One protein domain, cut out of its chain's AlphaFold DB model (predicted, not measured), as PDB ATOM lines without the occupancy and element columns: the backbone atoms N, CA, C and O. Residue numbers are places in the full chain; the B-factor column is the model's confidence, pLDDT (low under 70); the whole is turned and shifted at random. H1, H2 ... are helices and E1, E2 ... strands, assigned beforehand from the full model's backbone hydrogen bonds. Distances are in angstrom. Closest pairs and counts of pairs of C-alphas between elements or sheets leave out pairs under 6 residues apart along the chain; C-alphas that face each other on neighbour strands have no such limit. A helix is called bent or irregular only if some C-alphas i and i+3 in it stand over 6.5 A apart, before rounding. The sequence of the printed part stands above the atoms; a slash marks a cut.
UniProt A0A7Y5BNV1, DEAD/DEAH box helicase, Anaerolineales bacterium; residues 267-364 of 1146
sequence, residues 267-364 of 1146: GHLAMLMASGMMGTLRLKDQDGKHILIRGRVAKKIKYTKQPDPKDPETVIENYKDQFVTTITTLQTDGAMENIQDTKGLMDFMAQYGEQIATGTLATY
ATOM      1  N   GLY A 267      19.996  40.116 -35.238       60.22
ATOM      2  CA  GLY A 267      18.879  40.787 -35.913       60.22
ATOM      3  C   GLY A 267      17.542  40.038 -35.799       60.22
ATOM      4  O   GLY A 267      16.507  40.656 -35.562       60.22
ATOM      5  N   HIS A 268      17.545  38.701 -35.884       68.25
ATOM      6  CA  HIS A 268      16.325  37.902 -35.691       68.25
ATOM      7  C   HIS A 268      15.809  37.996 -34.255       68.25
ATOM      8  O   HIS A 268      14.599  38.047 -34.042       68.25
ATOM      9  N   LEU A 269      16.719  38.035 -33.277       67.75
ATOM     10  CA  LEU A 269      16.371  38.190 -31.867       67.75
ATOM     11  C   LEU A 269      15.707  39.548 -31.624       67.75
ATOM     12  O   LEU A 269      14.629  39.606 -31.040       67.75
ATOM     13  N   ALA A 270      16.284  40.629 -32.152       61.75
ATOM     14  CA  ALA A 270      15.685  41.960 -32.072       61.75
ATOM     15  C   ALA A 270      14.263  41.990 -32.664       61.75
ATOM     16  O   ALA A 270      13.342  42.512 -32.039       61.75
ATOM     17  N   MET A 271      14.049  41.356 -33.825       64.12
ATOM     18  CA  MET A 271      12.722  41.268 -34.448       64.12
ATOM     19  C   MET A 271      11.718  40.435 -33.641       64.12
ATOM     20  O   MET A 271      10.551  40.817 -33.557       64.12
ATOM     21  N   LEU A 272      12.145  39.308 -33.062       69.62
ATOM     22  CA  LEU A 272      11.297  38.437 -32.237       69.62
ATOM     23  C   LEU A 272      10.929  39.072 -30.893       69.62
ATOM     24  O   LEU A 272       9.819  38.871 -30.395       69.62
ATOM     25  N   MET A 273      11.849  39.842 -30.309       68.12
ATOM     26  CA  MET A 273      11.544  40.676 -29.154       68.12
ATOM     27  C   MET A 273      10.550  41.750 -29.535       68.12
ATOM     28  O   MET A 273       9.494  41.835 -28.919       68.12
ATOM     29  N   ALA A 274      10.847  42.521 -30.584       62.19
ATOM     30  CA  ALA A 274       9.985  43.596 -31.039       62.19
ATOM     31  C   ALA A 274       8.554  43.100 -31.284       62.19
ATOM     32  O   ALA A 274       7.598  43.670 -30.770       62.19
ATOM     33  N   SER A 275       8.401  41.975 -31.987       65.56
ATOM     34  CA  SER A 275       7.098  41.379 -32.286       65.56
ATOM     35  C   SER A 275       6.333  40.860 -31.061       65.56
ATOM     36  O   SER A 275       5.154  40.526 -31.191       65.56
ATOM     37  N   GLY A 276       6.969  40.793 -29.887       66.19
ATOM     38  CA  GLY A 276       6.411  40.221 -28.662       66.19
ATOM     39  C   GLY A 276       6.301  38.699 -28.679       66.19
ATOM     40  O   GLY A 276       5.584  38.120 -27.864       66.19
ATOM     41  N   MET A 277       6.996  38.044 -29.613       66.88
ATOM     42  CA  MET A 277       6.907  36.599 -29.840       66.88
ATOM     43  C   MET A 277       7.813  35.780 -28.935       66.88
ATOM     44  O   MET A 277       7.533  34.603 -28.744       66.88
ATOM     45  N   MET A 278       8.843  36.393 -28.345       68.56
ATOM     46  CA  MET A 278       9.691  35.739 -27.339       68.56
ATOM     47  C   MET A 278       8.962  35.415 -26.029       68.56
ATOM     48  O   MET A 278       9.521  34.749 -25.163       68.56
ATOM     49  N   GLY A 279       7.728  35.898 -25.862       69.25
ATOM     50  CA  GLY A 279       7.031  35.819 -24.589       69.25
ATOM     51  C   GLY A 279       7.685  36.719 -23.542       69.25
ATOM     52  O   GLY A 279       8.165  37.808 -23.864       69.25
ATOM     53  N   THR A 280       7.660  36.274 -22.288       75.56
ATOM     54  CA  THR A 280       8.323  36.968 -21.182       75.56
ATOM     55  C   THR A 280       9.670  36.304 -20.920       75.56
ATOM     56  O   THR A 280       9.710  35.135 -20.540       75.56
ATOM     57  N   LEU A 281      10.763  37.042 -21.101       76.00
ATOM     58  CA  LEU A 281      12.109  36.579 -20.765       76.00
ATOM     59  C   LEU A 281      12.477  37.003 -19.346       76.00
ATOM     60  O   LEU A 281      12.099  38.084 -18.902       76.00
ATOM     61  N   ARG A 282      13.246  36.163 -18.650       81.25
ATOM     62  CA  ARG A 282      13.819  36.460 -17.333       81.25
ATOM     63  C   ARG A 282      15.322  36.642 -17.478       81.25
ATOM     64  O   ARG A 282      16.017  35.678 -17.789       81.25
ATOM     65  N   LEU A 283      15.809  37.853 -17.240       84.12
ATOM     66  CA  LEU A 283      17.232  38.194 -17.240       84.12
ATOM     67  C   LEU A 283      17.727  38.498 -15.826       84.12
ATOM     68  O   LEU A 283      16.952  38.470 -14.861       84.12
ATOM     69  N   LYS A 284      19.025  38.780 -15.719       83.06
ATOM     70  CA  LYS A 284      19.663  39.340 -14.530       83.06
ATOM     71  C   LYS A 284      20.268  40.710 -14.844       83.06
ATOM     72  O   LYS A 284      20.896  40.873 -15.891       83.06
ATOM     73  N   ASP A 285      20.065  41.672 -13.952       80.38
ATOM     74  CA  ASP A 285      20.716  42.983 -14.011       80.38
ATOM     75  C   ASP A 285      22.189  42.926 -13.565       80.38
ATOM     76  O   ASP A 285      22.725  41.849 -13.286       80.38
ATOM     77  N   GLN A 286      22.852  44.089 -13.528       75.06
ATOM     78  CA  GLN A 286      24.254  44.208 -13.103       75.06
ATOM     79  C   GLN A 286      24.465  43.804 -11.631       75.06
ATOM     80  O   GLN A 286      25.540  43.323 -11.285       75.06
ATOM     81  N   ASP A 287      23.423  43.913 -10.801       76.50
ATOM     82  CA  ASP A 287      23.414  43.530  -9.387       76.50
ATOM     83  C   ASP A 287      22.949  42.070  -9.172       76.50
ATOM     84  O   ASP A 287      22.799  41.604  -8.040       76.50
ATOM     85  N   GLY A 288      22.698  41.323 -10.253       77.56
ATOM     86  CA  GLY A 288      22.235  39.936 -10.228       77.56
ATOM     87  C   GLY A 288      20.746  39.744  -9.910       77.56
ATOM     88  O   GLY A 288      20.296  38.593  -9.822       77.56
ATOM     89  N   LYS A 289      19.962  40.819  -9.767       82.19
ATOM     90  CA  LYS A 289      18.510  40.767  -9.547       82.19
ATOM     91  C   LYS A 289      17.774  40.437 -10.835       82.19
ATOM     92  O   LYS A 289      18.246  40.670 -11.944       82.19
ATOM     93  N   HIS A 290      16.586  39.862 -10.690       83.38
ATOM     94  CA  HIS A 290      15.808  39.412 -11.835       83.38
ATOM     95  C   HIS A 290      15.024  40.541 -12.498       83.38
ATOM     96  O   HIS A 290      14.222  41.209 -11.856       83.38
ATOM     97  N   ILE A 291      15.175  40.661 -13.814       86.62
ATOM     98  CA  ILE A 291      14.344  41.538 -14.640       86.62
ATOM     99  C   ILE A 291      13.494  40.668 -15.559       86.62
ATOM    100  O   ILE A 291      13.995  39.732 -16.188       86.62
ATOM    101  N   LEU A 292      12.201  40.971 -15.643       85.81
ATOM    102  CA  LEU A 292      11.313  40.399 -16.647       85.81
ATOM    103  C   LEU A 292      11.193  41.346 -17.833       85.81
ATOM    104  O   LEU A 292      11.059  42.552 -17.656       85.81
ATOM    105  N   ILE A 293      11.215  40.799 -19.043       81.62
ATOM    106  CA  ILE A 293      11.128  41.586 -20.273       81.62
ATOM    107  C   ILE A 293      10.031  41.030 -21.144       81.62
ATOM    108  O   ILE A 293       9.958  39.821 -21.372       81.62
ATOM    109  N   ARG A 294       9.222  41.929 -21.698       82.12
ATOM    110  CA  ARG A 294       8.236  41.590 -22.713       82.12
ATOM    111  C   ARG A 294       8.198  42.659 -23.790       82.12
ATOM    112  O   ARG A 294       7.952  43.828 -23.513       82.12
ATOM    113  N   GLY A 295       8.399  42.241 -25.032       74.81
ATOM    114  CA  GLY A 295       8.162  43.106 -26.177       74.81
ATOM    115  C   GLY A 295       6.703  43.078 -26.631       74.81
ATOM    116  O   GLY A 295       5.967  42.114 -26.397       74.81
ATOM    117  N   ARG A 296       6.274  44.151 -27.284       74.06
ATOM    118  CA  ARG A 296       4.961  44.282 -27.910       74.06
ATOM    119  C   ARG A 296       5.078  45.173 -29.139       74.06
ATOM    120  O   ARG A 296       5.577  46.288 -29.048       74.06
ATOM    121  N   VAL A 297       4.508  44.734 -30.258       69.38
ATOM    122  CA  VAL A 297       4.211  45.614 -31.395       69.38
ATOM    123  C   VAL A 297       2.740  45.994 -31.346       69.38
ATOM    124  O   VAL A 297       1.858  45.134 -31.315       69.38
ATOM    125  N   ALA A 298       2.478  47.295 -31.350       71.62
ATOM    126  CA  ALA A 298       1.146  47.853 -31.500       71.62
ATOM    127  C   ALA A 298       1.068  48.642 -32.807       71.62
ATOM    128  O   ALA A 298       1.992  49.370 -33.167       71.62
ATOM    129  N   LYS A 299      -0.054  48.517 -33.515       75.56
ATOM    130  CA  LYS A 299      -0.358  49.372 -34.660       75.56
ATOM    131  C   LYS A 299      -1.029  50.639 -34.129       75.56
ATOM    132  O   LYS A 299      -2.136  50.561 -33.604       75.56
ATOM    133  N   LYS A 300      -0.344  51.779 -34.199       78.69
ATOM    134  CA  LYS A 300      -0.899  53.100 -33.865       78.69
ATOM    135  C   LYS A 300      -1.255  53.833 -35.155       78.69
ATOM    136  O   LYS A 300      -0.608  53.622 -36.172       78.69
ATOM    137  N   ILE A 301      -2.264  54.694 -35.120       77.88
ATOM    138  CA  ILE A 301      -2.634  55.523 -36.273       77.88
ATOM    139  C   ILE A 301      -1.981  56.888 -36.080       77.88
ATOM    140  O   ILE A 301      -2.291  57.595 -35.123       77.88
ATOM    141  N   LYS A 302      -1.071  57.256 -36.978       78.25
ATOM    142  CA  LYS A 302      -0.521  58.603 -37.069       78.25
ATOM    143  C   LYS A 302      -1.501  59.475 -37.845       78.25
ATOM    144  O   LYS A 302      -1.836  59.171 -38.988       78.25
ATOM    145  N   TYR A 303      -1.950  60.549 -37.209       79.94
ATOM    146  CA  TYR A 303      -2.848  61.540 -37.789       79.94
ATOM    147  C   TYR A 303      -2.064  62.800 -38.158       79.94
ATOM    148  O   TYR A 303      -1.303  63.314 -37.335       79.94
ATOM    149  N   THR A 304      -2.233  63.297 -39.382       75.81
ATOM    150  CA  THR A 304      -1.716  64.606 -39.800       75.81
ATOM    151  C   THR A 304      -2.810  65.423 -40.478       75.81
ATOM    152  O   THR A 304      -3.622  64.896 -41.235       75.81
ATOM    153  N   LYS A 305      -2.831  66.727 -40.193       77.38
ATOM    154  CA  LYS A 305      -3.814  67.688 -40.701       77.38
ATOM    155  C   LYS A 305      -3.063  68.786 -41.442       77.38
ATOM    156  O   LYS A 305      -2.157  69.386 -40.870       77.38
ATOM    157  N   GLN A 306      -3.420  69.036 -42.695       75.50
ATOM    158  CA  GLN A 306      -2.819  70.101 -43.499       75.50
ATOM    159  C   GLN A 306      -3.870  70.752 -44.413       75.50
ATOM    160  O   GLN A 306      -4.791  70.057 -44.836       75.50
ATOM    161  N   PRO A 307      -3.769  72.051 -44.734       68.69
ATOM    162  CA  PRO A 307      -4.654  72.688 -45.715       68.69
ATOM    163  C   PRO A 307      -4.520  72.030 -47.100       68.69
ATOM    164  O   PRO A 307      -3.424  71.601 -47.469       68.69
ATOM    165  N   ASP A 308      -5.609  71.938 -47.870       63.47
ATOM    166  CA  ASP A 308      -5.553  71.519 -49.273       63.47
ATOM    167  C   ASP A 308      -4.832  72.622 -50.063       63.47
ATOM    168  O   ASP A 308      -5.293  73.764 -50.084       63.47
ATOM    169  N   PRO A 309      -3.711  72.316 -50.742       52.25
ATOM    170  CA  PRO A 309      -2.980  73.309 -51.525       52.25
ATOM    171  C   PRO A 309      -3.816  73.972 -52.631       52.25
ATOM    172  O   PRO A 309      -3.409  75.001 -53.160       52.25
ATOM    173  N   LYS A 310      -4.940  73.362 -53.036       55.25
ATOM    174  CA  LYS A 310      -5.824  73.854 -54.106       55.25
ATOM    175  C   LYS A 310      -7.043  74.617 -53.598       55.25
ATOM    176  O   LYS A 310      -7.659  75.330 -54.381       55.25
ATOM    177  N   ASP A 311      -7.410  74.421 -52.339       66.00
ATOM    178  CA  ASP A 311      -8.570  75.044 -51.714       66.00
ATOM    179  C   ASP A 311      -8.230  75.309 -50.240       66.00
ATOM    180  O   ASP A 311      -8.310  74.389 -49.428       66.00
ATOM    181  N   PRO A 312      -7.821  76.541 -49.881       68.25
ATOM    182  CA  PRO A 312      -7.478  76.902 -48.505       68.25
ATOM    183  C   PRO A 312      -8.639  76.707 -47.521       68.25
ATOM    184  O   PRO A 312      -8.406  76.554 -46.322       68.25
ATOM    185  N   GLU A 313      -9.880  76.688 -48.020       68.50
ATOM    186  CA  GLU A 313     -11.072  76.366 -47.240       68.50
ATOM    187  C   GLU A 313     -11.276  74.860 -47.089       68.50
ATOM    188  O   GLU A 313     -12.253  74.455 -46.483       68.50
ATOM    189  N   THR A 314     -10.393  74.007 -47.602       68.50
ATOM    190  CA  THR A 314     -10.430  72.555 -47.422       68.50
ATOM    191  C   THR A 314      -9.206  72.101 -46.627       68.50
ATOM    192  O   THR A 314      -8.080  72.521 -46.857       68.50
ATOM    193  N   VAL A 315      -9.412  71.208 -45.669       74.56
ATOM    194  CA  VAL A 315      -8.395  70.533 -44.872       74.56
ATOM    195  C   VAL A 315      -8.280  69.092 -45.338       74.56
ATOM    196  O   VAL A 315      -9.277  68.379 -45.451       74.56
ATOM    197  N   ILE A 316      -7.047  68.654 -45.559       74.81
ATOM    198  CA  ILE A 316      -6.682  67.267 -45.802       74.81
ATOM    199  C   ILE A 316      -6.257  66.631 -44.474       74.81
ATOM    200  O   ILE A 316      -5.293  67.058 -43.836       74.81
ATOM    201  N   GLU A 317      -6.966  65.581 -44.080       78.31
ATOM    202  CA  GLU A 317      -6.652  64.739 -42.930       78.31
ATOM    203  C   GLU A 317      -6.068  63.411 -43.420       78.31
ATOM    204  O   GLU A 317      -6.745  62.644 -44.106       78.31
ATOM    205  N   ASN A 318      -4.818  63.117 -43.073       76.81
ATOM    206  CA  ASN A 318      -4.176  61.848 -43.397       76.81
ATOM    207  C   ASN A 318      -4.091  60.965 -42.153       76.81
ATOM    208  O   ASN A 318      -3.639  61.390 -41.089       76.81
ATOM    209  N   TYR A 319      -4.490  59.710 -42.318       80.94
ATOM    210  CA  TYR A 319      -4.409  58.672 -41.305       80.94
ATOM    211  C   TYR A 319      -3.501  57.573 -41.838       80.94
ATOM    212  O   TYR A 319      -3.872  56.878 -42.787       80.94
ATOM    213  N   LYS A 320      -2.330  57.411 -41.225       79.75
ATOM    214  CA  LYS A 320      -1.327  56.419 -41.614       79.75
ATOM    215  C   LYS A 320      -1.057  55.480 -40.452       79.75
ATOM    216  O   LYS A 320      -0.704  55.927 -39.362       79.75
ATOM    217  N   ASP A 321      -1.214  54.182 -40.668       76.25
ATOM    218  CA  ASP A 321      -0.809  53.197 -39.673       76.25
ATOM    219  C   ASP A 321       0.709  53.290 -39.410       76.25
ATOM    220  O   ASP A 321       1.516  53.593 -40.287       76.25
ATOM    221  N   GLN A 322       1.128  53.006 -38.185       73.12
ATOM    222  CA  GLN A 322       2.528  52.938 -37.794       73.12
ATOM    223  C   GLN A 322       2.703  51.810 -36.784       73.12
ATOM    224  O   GLN A 322       2.011  51.755 -35.764       73.12
ATOM    225  N   PHE A 323       3.636  50.900 -37.051       68.19
ATOM    226  CA  PHE A 323       4.031  49.905 -36.061       68.19
ATOM    227  C   PHE A 323       4.933  50.569 -35.024       68.19
ATOM    228  O   PHE A 323       6.005  51.069 -35.352       68.19
ATOM    229  N   VAL A 324       4.478  50.582 -33.775       67.62
ATOM    230  CA  VAL A 324       5.257  51.035 -32.627       67.62
ATOM    231  C   VAL A 324       5.634  49.812 -31.813       67.62
ATOM    232  O   VAL A 324       4.769  49.102 -31.295       67.62
ATOM    233  N   THR A 325       6.936  49.569 -31.737       68.31
ATOM    234  CA  THR A 325       7.520  48.546 -30.878       68.31
ATOM    235  C   THR A 325       7.721  49.131 -29.487       68.31
ATOM    236  O   THR A 325       8.219  50.240 -29.338       68.31
ATOM    237  N   THR A 326       7.324  48.393 -28.460       73.75
ATOM    238  CA  THR A 326       7.563  48.736 -27.060       73.75
ATOM    239  C   THR A 326       8.199  47.540 -26.380       73.75
ATOM    240  O   THR A 326       7.656  46.438 -26.457       73.75
ATOM    241  N   ILE A 327       9.338  47.745 -25.728       77.12
ATOM    242  CA  ILE A 327       9.911  46.773 -24.800       77.12
ATOM    243  C   ILE A 327       9.573  47.245 -23.395       77.12
ATOM    244  O   ILE A 327       9.935  48.352 -23.010       77.12
ATOM    245  N   THR A 328       8.865  46.412 -22.644       83.69
ATOM    246  CA  THR A 328       8.572  46.665 -21.237       83.69
ATOM    247  C   THR A 328       9.497  45.816 -20.383       83.69
ATOM    248  O   THR A 328       9.554  44.595 -20.565       83.69
ATOM    249  N   THR A 329      10.200  46.450 -19.451       86.06
ATOM    250  CA  THR A 329      10.946  45.774 -18.389       86.06
ATOM    251  C   THR A 329      10.156  45.870 -17.085       86.06
ATOM    252  O   THR A 329       9.433  46.839 -16.853       86.06
ATOM    253  N   LEU A 330      10.250  44.839 -16.251       86.69
ATOM    254  CA  LEU A 330       9.685  44.795 -14.908       86.69
ATOM    255  C   LEU A 330      10.778  44.318 -13.954       86.69
ATOM    256  O   LEU A 330      11.265  43.190 -14.076       86.69
ATOM    257  N   GLN A 331      11.167  45.188 -13.031       85.00
ATOM    258  CA  GLN A 331      12.160  44.903 -12.003       85.00
ATOM    259  C   GLN A 331      11.533  44.200 -10.791       85.00
ATOM    260  O   GLN A 331      10.312  44.178 -10.616       85.00
ATOM    261  N   THR A 332      12.370  43.607  -9.931       80.75
ATOM    262  CA  THR A 332      11.913  42.883  -8.729       80.75
ATOM    263  C   THR A 332      11.190  43.757  -7.704       80.75
ATOM    264  O   THR A 332      10.424  43.232  -6.904       80.75
ATOM    265  N   ASP A 333      11.439  45.064  -7.705       81.56
ATOM    266  CA  ASP A 333      10.779  46.047  -6.836       81.56
ATOM    267  C   ASP A 333       9.414  46.514  -7.380       81.56
ATOM    268  O   ASP A 333       8.736  47.325  -6.753       81.56
ATOM    269  N   GLY A 334       8.992  45.989  -8.536       79.44
ATOM    270  CA  GLY A 334       7.753  46.365  -9.209       79.44
ATOM    271  C   GLY A 334       7.885  47.565 -10.148       79.44
ATOM    272  O   GLY A 334       6.896  47.923 -10.792       79.44
ATOM    273  N   ALA A 335       9.072  48.171 -10.278       84.25
ATOM    274  CA  ALA A 335       9.299  49.250 -11.230       84.25
ATOM    275  C   ALA A 335       9.158  48.738 -12.672       84.25
ATOM    276  O   ALA A 335       9.743  47.721 -13.054       84.25
ATOM    277  N   MET A 336       8.372  49.458 -13.478       84.50
ATOM    278  CA  MET A 336       8.177  49.175 -14.900       84.50
ATOM    279  C   MET A 336       8.757  50.292 -15.756       84.50
ATOM    280  O   MET A 336       8.423  51.460 -15.559       84.50
ATOM    281  N   GLU A 337       9.538  49.925 -16.765       84.19
ATOM    282  CA  GLU A 337      10.074  50.859 -17.752       84.19
ATOM    283  C   GLU A 337       9.608  50.459 -19.154       84.19
ATOM    284  O   GLU A 337       9.593  49.280 -19.508       84.19
ATOM    285  N   ASN A 338       9.193  51.441 -19.957       82.12
ATOM    286  CA  ASN A 338       8.734  51.227 -21.327       82.12
ATOM    287  C   ASN A 338       9.687  51.903 -22.309       82.12
ATOM    288  O   ASN A 338       9.667  53.121 -22.462       82.12
ATOM    289  N   ILE A 339      10.443  51.094 -23.036       76.75
ATOM    290  CA  ILE A 339      11.383  51.536 -24.057       76.75
ATOM    291  C   ILE A 339      10.652  51.540 -25.405       76.75
ATOM    292  O   ILE A 339      10.202  50.492 -25.880       76.75
ATOM    293  N   GLN A 340      10.485  52.719 -26.009       66.75
ATOM    294  CA  GLN A 340       9.785  52.902 -27.295       66.75
ATOM    295  C   GLN A 340      10.632  53.624 -28.347       66.75
ATOM    296  O   GLN A 340      10.319  53.550 -29.536       66.75
ATOM    297  N   ASP A 341      11.674  54.338 -27.928       60.62
ATOM    298  CA  ASP A 341      12.564  55.077 -28.811       60.62
ATOM    299  C   ASP A 341      13.756  54.222 -29.261       60.62
ATOM    300  O   ASP A 341      14.178  53.271 -28.602       60.62
ATOM    301  N   THR A 342      14.308  54.580 -30.419       51.97
ATOM    302  CA  THR A 342      15.404  53.845 -31.053       51.97
ATOM    303  C   THR A 342      16.650  53.773 -30.174       51.97
ATOM    304  O   THR A 342      17.305  52.736 -30.138       51.97
ATOM    305  N   LYS A 343      16.976  54.862 -29.469       55.28
ATOM    306  CA  LYS A 343      18.195  54.954 -28.662       55.28
ATOM    307  C   LYS A 343      18.100  54.031 -27.446       55.28
ATOM    308  O   LYS A 343      18.974  53.192 -27.269       55.28
ATOM    309  N   GLY A 344      16.999  54.100 -26.697       62.78
ATOM    310  CA  GLY A 344      16.767  53.216 -25.555       62.78
ATOM    311  C   GLY A 344      16.777  51.734 -25.942       62.78
ATOM    312  O   GLY A 344      17.330  50.909 -25.221       62.78
ATOM    313  N   LEU A 345      16.240  51.380 -27.117       62.53
ATOM    314  CA  LEU A 345      16.306  50.012 -27.652       62.53
ATOM    315  C   LEU A 345      17.747  49.559 -27.935       62.53
ATOM    316  O   LEU A 345      18.087  48.409 -27.659       62.53
ATOM    317  N   MET A 346      18.589  50.436 -28.484       56.75
ATOM    318  CA  MET A 346      19.995  50.129 -28.768       56.75
ATOM    319  C   MET A 346      20.802  49.931 -27.486       56.75
ATOM    320  O   MET A 346      21.491  48.918 -27.360       56.75
ATOM    321  N   ASP A 347      20.668  50.852 -26.533       66.00
ATOM    322  CA  ASP A 347      21.367  50.798 -25.245       66.00
ATOM    323  C   ASP A 347      20.989  49.510 -24.492       66.00
ATOM    324  O   ASP A 347      21.849  48.770 -24.005       66.00
ATOM    325  N   PHE A 348      19.702  49.157 -24.520       71.50
ATOM    326  CA  PHE A 348      19.195  47.919 -23.942       71.50
ATOM    327  C   PHE A 348      19.779  46.658 -24.596       71.50
ATOM    328  O   PHE A 348      20.167  45.711 -23.908       71.50
ATOM    329  N   MET A 349      19.865  46.634 -25.929       67.62
ATOM    330  CA  MET A 349      20.439  45.510 -26.676       67.62
ATOM    331  C   MET A 349      21.944  45.363 -26.455       67.62
ATOM    332  O   MET A 349      22.435  44.234 -26.398       67.62
ATOM    333  N   ALA A 350      22.669  46.475 -26.325       65.69
ATOM    334  CA  ALA A 350      24.090  46.469 -26.000       65.69
ATOM    335  C   ALA A 350      24.338  45.892 -24.599       65.69
ATOM    336  O   ALA A 350      25.259  45.100 -24.418       65.69
ATOM    337  N   GLN A 351      23.479  46.230 -23.636       74.25
ATOM    338  CA  GLN A 351      23.611  45.789 -22.250       74.25
ATOM    339  C   GLN A 351      23.169  44.333 -22.019       74.25
ATOM    340  O   GLN A 351      23.837  43.594 -21.299       74.25
ATOM    341  N   TYR A 352      22.047  43.905 -22.608       75.69
ATOM    342  CA  TYR A 352      21.395  42.628 -22.268       75.69
ATOM    343  C   TYR A 352      21.367  41.595 -23.406       75.69
ATOM    344  O   TYR A 352      20.878  40.477 -23.215       75.69
ATOM    345  N   GLY A 353      21.890  41.929 -24.590       66.75
ATOM    346  CA  GLY A 353      21.745  41.125 -25.808       66.75
ATOM    347  C   GLY A 353      22.224  39.673 -25.696       66.75
ATOM    348  O   GLY A 353      21.597  38.779 -26.263       66.75
ATOM    349  N   GLU A 354      23.292  39.409 -24.940       69.25
ATOM    350  CA  GLU A 354      23.842  38.057 -24.760       69.25
ATOM    351  C   GLU A 354      22.955  37.167 -23.875       69.25
ATOM    352  O   GLU A 354      22.671  36.014 -24.219       69.25
ATOM    353  N   GLN A 355      22.427  37.713 -22.774       75.19
ATOM    354  CA  GLN A 355      21.489  36.987 -21.912       75.19
ATOM    355  C   GLN A 355      20.170  36.707 -22.646       75.19
ATOM    356  O   GLN A 355      19.612  35.613 -22.540       75.19
ATOM    357  N   ILE A 356      19.701  37.670 -23.447       72.62
ATOM    358  CA  ILE A 356      18.523  37.517 -24.310       72.62
ATOM    359  C   ILE A 356      18.754  36.404 -25.332       72.62
ATOM    360  O   ILE A 356      17.892  35.538 -25.497       72.62
ATOM    361  N   ALA A 357      19.904  36.397 -26.011       65.56
ATOM    362  CA  ALA A 357      20.247  35.361 -26.979       65.56
ATOM    363  C   ALA A 357      20.251  33.973 -26.329       65.56
ATOM    364  O   ALA A 357      19.628  33.050 -26.848       65.56
ATOM    365  N   THR A 358      20.862  33.853 -25.150       70.44
ATOM    366  CA  THR A 358      20.932  32.602 -24.385       70.44
ATOM    367  C   THR A 358      19.543  32.109 -23.968       70.44
ATOM    368  O   THR A 358      19.183  30.962 -24.241       70.44
ATOM    369  N   GLY A 359      18.712  32.981 -23.381       68.88
ATOM    370  CA  GLY A 359      17.334  32.643 -23.001       68.88
ATOM    371  C   GLY A 359      16.452  32.286 -24.203       68.88
ATOM    372  O   GLY A 359      15.604  31.392 -24.131       68.88
ATOM    373  N   THR A 360      16.703  32.924 -25.346       66.25
ATOM    374  CA  THR A 360      16.005  32.623 -26.598       66.25
ATOM    375  C   THR A 360      16.419  31.263 -27.155       66.25
ATOM    376  O   THR A 360      15.553  30.467 -27.500       66.25
ATOM    377  N   LEU A 361      17.715  30.951 -27.225       65.56
ATOM    378  CA  LEU A 361      18.205  29.670 -27.751       65.56
ATOM    379  C   LEU A 361      17.782  28.478 -26.880       65.56
ATOM    380  O   LEU A 361      17.500  27.404 -27.412       65.56
ATOM    381  N   ALA A 362      17.651  28.673 -25.563       67.75
ATOM    382  CA  ALA A 362      17.075  27.670 -24.666       67.75
ATOM    383  C   ALA A 362      15.599  27.370 -24.998       67.75
ATOM    384  O   ALA A 362      15.155  26.225 -24.893       67.75
ATOM    385  N   THR A 363      14.858  28.389 -25.439       68.94
ATOM    386  CA  THR A 363      13.429  28.298 -25.776       68.94
ATOM    387  C   THR A 363      13.199  27.790 -27.206       68.94
ATOM    388  O   THR A 363      12.298  26.986 -27.446       68.94
ATOM    389  N   TYR A 364      14.028  28.209 -28.166       72.62
ATOM    390  CA  TYR A 364      13.860  27.927 -29.595       72.62
ATOM    391  C   TYR A 364      15.029  27.110 -30.144       72.62
ATOM    392  O   TYR A 364      15.963  27.641 -30.745       72.62
TER     393      TYR A 364
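Overview. This is residues 267 to 364 of the 1146 residues of the protein "DEAD/DEAH box helicase" of Anaerolineales bacterium (UniProt A0A7Y5BNV1). A long, twisted two-stranded hairpin, E2 and E3, reaches out as an arm from a small head. In the head, the short strands E1 and E4 widen the hairpin's base into a four-stranded sheet, with H1 and the two arms of the bent helix H2 gathered at that end. The printed part has 98 residues, with named elements in the order H1 E1 E2 E3 E4 H2; the sheet order is E1 E2 E3 E4, antiparallel throughout, and the class is mixed, helices and strands. The whole is only just loose, close to extended, with a radius of gyration of the C-alphas of 18.7 A; it spans 62 by 29 by 20 A, and the arm makes the length.

Along the chain. H1 is residues 267 to 274, beginning at C-alpha 267 (18.879, 40.787, -35.913). E1 is residues 280 to 284. E2, residues 290 to 308, is 53.7 A long and ends at C-alpha 308 (-5.553, 71.519, -49.273). E3, residues 311 to 330, is 51.0 A long and bends by 64 degrees at residue 314. E4 is residues 336 to 339. H2, residues 342 to 363, was assigned as one helix by its hydrogen bonds but is bent: C-alphas 351 and 354 are 8.1 A apart. Its arms are H2a, residues 342 to 351, 14.5 A, and H2b, residues 354 to 363, 14.3 A, ending at C-alpha 363 (13.429, 28.298, -25.776).

Arrangement. The twisted sheet is a meander, each strand the antiparallel neighbour of the one before. In the hairpin E1 and E2, N 283 and O 291 are 2.8 A apart, within hydrogen-bond range. In the hairpin E2 and E3, at 176 degrees, N 300 and O 322 are 2.8 A apart, and N 308 and O 314 2.7 A. In the hairpin E3 and E4, N 339 and O 327 are 2.8 A apart. The edge strands E1 and E4 are apart. H1 is on the sheet, over E2, and stands up from it at 73 degrees; its closest C-alphas to E2 are Met 273 and Gly 295, 5.1 A. H2a only grazes the sheet with residues 342 to 348, its closest C-alphas to E4 being Leu 345 and Ile 339, 6.3 A. H2b only grazes it with residues 355 to 363; its closest C-alphas to E1 are Gln 355 and Leu 283, 6.4 A. H2a and H2b stand about perpendicular, at 82 degrees. H1 and H2b only just touch, with 3 pairs of C-alphas within 8 A, the closest Leu 269 and Ala 357 at 6.8 A. H1 and H2a are near each other. In H1, H2a and H2b every O i to N i+4 pair is within hydrogen-bond range.

Size, cuts and confidence. The two C-alphas farthest apart, those of Gly 288 and Asp 311, are 62.5 A apart. The printed part has no cut, and its five links are tight. The mean pLDDT of the printed part is 72.7; 43 residues are under 70, among them 267 to 279, 307 to 314 and 340 to 347.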